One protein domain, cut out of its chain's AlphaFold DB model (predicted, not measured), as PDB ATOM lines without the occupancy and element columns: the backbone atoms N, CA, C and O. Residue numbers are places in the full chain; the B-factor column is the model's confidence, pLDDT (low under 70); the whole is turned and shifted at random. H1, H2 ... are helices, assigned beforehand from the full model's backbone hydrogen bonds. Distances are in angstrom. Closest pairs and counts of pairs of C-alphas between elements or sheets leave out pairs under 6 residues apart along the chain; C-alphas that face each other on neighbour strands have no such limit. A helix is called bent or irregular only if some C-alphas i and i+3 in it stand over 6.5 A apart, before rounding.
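Overview. This is residues 90 to 131 of the 272 residues of an uncharacterized protein of Ancylostoma ceylanicum (UniProt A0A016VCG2). Three short helices stand as a loose triangle, no two of them touching, on a chain that folds back and forth: H1 leads into an extended link, the chain turns back at H2, and a long loop, residues 111 to 122, returns to H3, which comes near the last residue of H1. The link of residues 101 to 105 crosses from H1 to H2, the loop of residues 111 to 122 swings out past H2 before it comes back to H3, its C-alphas 3 to 13 A from the mean of all C-alphas, and residues 128 to 131 follow H3 as a tail. The printed part has 42 residues with three named helices, in the order H1, H2, H3, and no named strand; by its named elements the class is all helix, though under half of the residues, 20 of 42, are in them. The whole is compact, with a radius of gyration of the C-alphas of 10.1 A, and its C-alphas span 27 by 23 by 13 A.

Arrangement. Start at H1, residues 91 to 100, and go on over a tight link of 5 residues to H2, residues 106 to 110. H1 and H2 are apart, with no C-alpha of the one within 8 A of the other. From H2 a long link of 12 residues leads to H3, residues 123 to 127, and H2 and H3 are apart as well. Now look back from H3 to H1: they are close but not clearly touching, with 2 pairs of C-alphas within 8 A. Their closest C-alphas, those of Leu 100 and Gln 125, are 6.7 A apart, and their centres are 13.5 A apart. Along the backbone of H2 and H3 each O i to N i+4 pair is within hydrogen-bond range, while in H1 4 of 6 are.

Along the chain. Find C-alpha 91 at (70.149, 18.159, 91.016); from there H1 runs 15.2 A to C-alpha 100 at (64.774, 11.565, 78.472). H1 is neither bent nor irregular, but only just: C-alphas 91 and 94 are 6.1 A apart. Next look for His 106, where H2 begins; it measures 6.0 A to the C-alpha of Ala 110. H3 begins at Asp 123 and ends 6.0 A on at C-alpha 127, at (56.321, 17.991, 74.011).

Size, cuts and confidence. The two C-alphas farthest apart are those of Asn 107 and Ile 131, at 28.6 A, and from the first printed C-alpha to the last it is 27.4 A. The printed part, residues 90 to 131 of a chain of 272, has no cut. In the B-factor column of this model you will find a mean pLDDT of 71.0 for the printed part. It is under 70 at residues 90 to 96, 99, 118 to 119, 125 and 127 to 131.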
ATOM      1  N   PRO A  90      69.383  22.239  90.043       63.88
ATOM      2  CA  PRO A  90      70.113  21.477  89.022       63.88
ATOM      3  C   PRO A  90      70.226  19.974  89.341       63.88
ATOM      4  O   PRO A  90      70.374  19.160  88.430       63.88
ATOM      5  N   GLY A  91      70.095  19.570  90.612       67.56
ATOM      6  CA  GLY A  91      70.149  18.159  91.016       67.56
ATOM      7  C   GLY A  91      69.004  17.319  90.436       67.56
ATOM      8  O   GLY A  91      69.201  16.155  90.085       67.56
ATOM      9  N   GLY A  92      67.823  17.921  90.254       67.06
ATOM     10  CA  GLY A  92      66.709  17.284  89.547       67.06
ATOM     11  C   GLY A  92      66.937  17.148  88.036       67.06
ATOM     12  O   GLY A  92      66.310  16.299  87.401       67.06
ATOM     13  N   LEU A  93      67.836  17.951  87.456       68.31
ATOM     14  CA  LEU A  93      68.016  18.052  86.010       68.31
ATOM     15  C   LEU A  93      68.777  16.862  85.433       68.31
ATOM     16  O   LEU A  93      68.257  16.195  84.544       68.31
ATOM     17  N   MET A  94      69.928  16.510  86.016       69.44
ATOM     18  CA  MET A  94      70.706  15.319  85.630       69.44
ATOM     19  C   MET A  94      69.846  14.040  85.645       69.44
ATOM     20  O   MET A  94      69.978  13.175  84.777       69.44
ATOM     21  N   GLN A  95      68.913  13.933  86.602       67.88
ATOM     22  CA  GLN A  95      67.984  12.804  86.682       67.88
ATOM     23  C   GLN A  95      66.921  12.821  85.570       67.88
ATOM     24  O   GLN A  95      66.448  11.750  85.196       67.88
ATOM     25  N   MET A  96      66.542  13.984  85.028       68.62
ATOM     26  CA  MET A  96      65.670  14.090  83.849       68.62
ATOM     27  C   MET A  96      66.433  13.845  82.539       68.62
ATOM     28  O   MET A  96      65.899  13.171  81.663       68.62
ATOM     29  N   GLU A  97      67.680  14.305  82.414       74.44
ATOM     30  CA  GLU A  97      68.526  14.107  81.223       74.44
ATOM     31  C   GLU A  97      68.775  12.625  80.931       74.44
ATOM     32  O   GLU A  97      68.435  12.124  79.858       74.44
ATOM     33  N   GLN A  98      69.262  11.886  81.937       74.06
ATOM     34  CA  GLN A  98      69.458  10.430  81.869       74.06
ATOM     35  C   GLN A  98      68.163   9.665  81.556       74.06
ATOM     36  O   GLN A  98      68.199   8.539  81.063       74.06
ATOM     37  N   ARG A  99      67.010  10.267  81.866       69.94
ATOM     38  CA  ARG A  99      65.675   9.685  81.722       69.94
ATOM     39  C   ARG A  99      65.026   9.977  80.365       69.94
ATOM     40  O   ARG A  99      64.273   9.141  79.872       69.94
ATOM     41  N   LEU A 100      65.310  11.132  79.767       71.81
ATOM     42  CA  LEU A 100      64.774  11.565  78.472       71.81
ATOM     43  C   LEU A 100      65.761  11.350  77.308       71.81
ATOM     44  O   LEU A 100      65.362  11.456  76.149       71.81
ATOM     45  N   GLY A 101      67.029  11.026  77.591       73.62
ATOM     46  CA  GLY A 101      68.053  10.766  76.572       73.62
ATOM     47  C   GLY A 101      68.524  12.029  75.845       73.62
ATOM     48  O   GLY A 101      68.789  11.993  74.645       73.62
ATOM     49  N   CYS A 102      68.565  13.158  76.550       77.31
ATOM     50  CA  CYS A 102      68.865  14.491  76.023       77.31
ATOM     51  C   CYS A 102      69.468  15.370  77.124       77.31
ATOM     52  O   CYS A 102      69.384  15.029  78.300       77.31
ATOM     53  N   THR A 103      70.061  16.501  76.743       78.38
ATOM     54  CA  THR A 103      70.672  17.469  77.663       78.38
ATOM     55  C   THR A 103      69.875  18.773  77.736       78.38
ATOM     56  O   THR A 103      69.168  19.153  76.797       78.38
ATOM     57  N   PHE A 104      70.000  19.471  78.863       75.38
ATOM     58  CA  PHE A 104      69.452  20.796  79.113       75.38
ATOM     59  C   PHE A 104      70.592  21.813  79.275       75.38
ATOM     60  O   PHE A 104      71.271  21.856  80.306       75.38
ATOM     61  N   ASP A 105      70.775  22.692  78.289       77.62
ATOM     62  CA  ASP A 105      71.689  23.829  78.439       77.62
ATOM     63  C   ASP A 105      71.159  24.800  79.508       77.62
ATOM     64  O   ASP A 105      70.243  25.591  79.267       77.62
ATOM     65  N   HIS A 106      71.741  24.740  80.710       72.00
ATOM     66  CA  HIS A 106      71.325  25.536  81.866       72.00
ATOM     67  C   HIS A 106      71.309  27.045  81.570       72.00
ATOM     68  O   HIS A 106      70.477  27.762  82.127       72.00
ATOM     69  N   ASN A 107      72.156  27.535  80.656       75.56
ATOM     70  CA  ASN A 107      72.201  28.949  80.282       75.56
ATOM     71  C   ASN A 107      70.924  29.379  79.542       75.56
ATOM     72  O   ASN A 107      70.440  30.495  79.731       75.56
ATOM     73  N   LEU A 108      70.335  28.487  78.737       74.00
ATOM     74  CA  LEU A 108      69.072  28.737  78.037       74.00
ATOM     75  C   LEU A 108      67.874  28.742  78.993       74.00
ATOM     76  O   LEU A 108      66.932  29.502  78.760       74.00
ATOM     77  N   TYR A 109      67.901  27.944  80.064       70.31
ATOM     78  CA  TYR A 109      66.854  27.959  81.092       70.31
ATOM     79  C   TYR A 109      66.995  29.175  82.015       70.31
ATOM     80  O   TYR A 109      66.028  29.915  82.182       70.31
ATOM     81  N   ALA A 110      68.201  29.471  82.512       70.06
ATOM     82  CA  ALA A 110      68.471  30.658  83.329       70.06
ATOM     83  C   ALA A 110      68.152  31.978  82.597       70.06
ATOM     84  O   ALA A 110      67.637  32.916  83.201       70.06
ATOM     85  N   ALA A 111      68.390  32.046  81.281       76.06
ATOM     86  CA  ALA A 111      68.043  33.207  80.460       76.06
ATOM     87  C   ALA A 111      66.578  33.231  79.965       76.06
ATOM     88  O   ALA A 111      66.218  34.154  79.236       76.06
ATOM     89  N   ASN A 112      65.746  32.229  80.293       73.19
ATOM     90  CA  ASN A 112      64.398  32.022  79.728       73.19
ATOM     91  C   ASN A 112      64.351  31.983  78.178       73.19
ATOM     92  O   ASN A 112      63.369  32.368  77.546       73.19
ATOM     93  N   LYS A 113      65.420  31.484  77.541       76.50
ATOM     94  CA  LYS A 113      65.605  31.429  76.077       76.50
ATOM     95  C   LYS A 113      65.453  30.034  75.456       76.50
ATOM     96  O   LYS A 113      65.646  29.910  74.250       76.50
ATOM     97  N   ARG A 114      65.069  28.997  76.217       70.00
ATOM     98  CA  ARG A 114      64.974  27.590  75.751       70.00
ATOM     99  C   ARG A 114      64.326  27.393  74.369       70.00
ATOM    100  O   ARG A 114      64.943  26.800  73.488       70.00
ATOM    101  N   ARG A 115      63.156  28.001  74.118       72.75
ATOM    102  CA  ARG A 115      62.426  27.878  72.837       72.75
ATOM    103  C   ARG A 115      63.137  28.502  71.621       72.75
ATOM    104  O   ARG A 115      62.724  28.230  70.500       72.75
ATOM    105  N   LEU A 116      64.195  29.300  71.805       74.94
ATOM    106  CA  LEU A 116      64.996  29.853  70.701       74.94
ATOM    107  C   LEU A 116      66.036  28.861  70.151       74.94
ATOM    108  O   LEU A 116      66.535  29.075  69.052       74.94
ATOM    109  N   ASN A 117      66.375  27.796  70.888       70.75
ATOM    110  CA  ASN A 117      67.357  26.796  70.457       70.75
ATOM    111  C   ASN A 117      66.948  25.374  70.905       70.75
ATOM    112  O   ASN A 117      67.654  24.732  71.687       70.75
ATOM    113  N   PRO A 118      65.822  24.833  70.392       66.69
ATOM    114  CA  PRO A 118      65.229  23.582  70.881       66.69
ATOM    115  C   PRO A 118      66.109  22.330  70.693       66.69
ATOM    116  O   PRO A 118      65.811  21.283  71.261       66.69
ATOM    117  N   ARG A 119      67.202  22.415  69.917       69.62
ATOM    118  CA  ARG A 119      68.203  21.341  69.771       69.62
ATOM    119  C   ARG A 119      69.106  21.158  70.998       69.62
ATOM    120  O   ARG A 119      69.646  20.070  71.159       69.62
ATOM    121  N   ASN A 120      69.245  22.172  71.855       70.38
ATOM    122  CA  ASN A 120      70.099  22.141  73.054       70.38
ATOM    123  C   ASN A 120      69.272  21.918  74.342       70.38
ATOM    124  O   ASN A 120      69.652  22.347  75.433       70.38
ATOM    125  N   THR A 121      68.084  21.326  74.194       73.31
ATOM    126  CA  THR A 121      67.064  21.210  75.241       73.31
ATOM    127  C   THR A 121      66.264  19.923  75.072       73.31
ATOM    128  O   THR A 121      66.032  19.495  73.941       73.31
ATOM    129  N   CYS A 122      65.733  19.362  76.158       72.25
ATOM    130  CA  CYS A 122      64.791  18.240  76.082       72.25
ATOM    131  C   CYS A 122      63.353  18.634  75.688       72.25
ATOM    132  O   CYS A 122      62.509  17.746  75.568       72.25
ATOM    133  N   ASP A 123      63.052  19.922  75.477       74.25
ATOM    134  CA  ASP A 123      61.715  20.423  75.121       74.25
ATOM    135  C   ASP A 123      60.979  19.563  74.057       74.25
ATOM    136  O   ASP A 123      59.853  19.153  74.340       74.25
ATOM    137  N   PRO A 124      61.568  19.162  72.905       71.25
ATOM    138  CA  PRO A 124      60.877  18.299  71.936       71.25
ATOM    139  C   PRO A 124      60.613  16.852  72.410       71.25
ATOM    140  O   PRO A 124      59.622  16.255  71.985       71.25
ATOM    141  N   GLN A 125      61.437  16.275  73.296       69.06
ATOM    142  CA  GLN A 125      61.168  14.959  73.919       69.06
ATOM    143  C   GLN A 125      59.991  15.047  74.909       69.06
ATOM    144  O   GLN A 125      59.193  14.119  75.052       69.06
ATOM    145  N   ILE A 126      59.870  16.190  75.585       70.38
ATOM    146  CA  ILE A 126      58.807  16.478  76.550       70.38
ATOM    147  C   ILE A 126      57.492  16.779  75.816       70.38
ATOM    148  O   ILE A 126      56.469  16.175  76.124       70.38
ATOM    149  N   GLU A 127      57.512  17.639  74.794       67.75
ATOM    150  CA  GLU A 127      56.321  17.991  74.011       67.75
ATOM    151  C   GLU A 127      55.761  16.790  73.228       67.75
ATOM    152  O   GLU A 127      54.545  16.599  73.203       67.75
ATOM    153  N   SER A 128      56.617  15.913  72.682       64.38
ATOM    154  CA  SER A 128      56.186  14.657  72.034       64.38
ATOM    155  C   SER A 128      55.731  13.561  73.010       64.38
ATOM    156  O   SER A 128      55.108  12.584  72.588       64.38
ATOM    157  N   SER A 129      55.974  13.727  74.316       61.72
ATOM    158  CA  SER A 129      55.415  12.852  75.356       61.72
ATOM    159  C   SER A 129      53.966  13.206  75.726       61.72
ATOM    160  O   SER A 129      53.295  12.404  76.379       61.72
ATOM    161  N   PHE A 130      53.453  14.365  75.297       65.38
ATOM    162  CA  PHE A 130      52.041  14.725  75.441       65.38
ATOM    163  C   PHE A 130      51.220  14.279  74.225       65.38
ATOM    164  O   PHE A 130      51.681  14.325  73.086       65.38
ATOM    165  N   ILE A 131      49.959  13.892  74.447       64.12
ATOM    166  CA  ILE A 131      49.036  13.617  73.336       64.12
ATOM    167  C   ILE A 131      48.727  14.952  72.634       64.12
ATOM    168  O   ILE A 131      48.211  15.866  73.288       64.12
TER     169      ILE A 131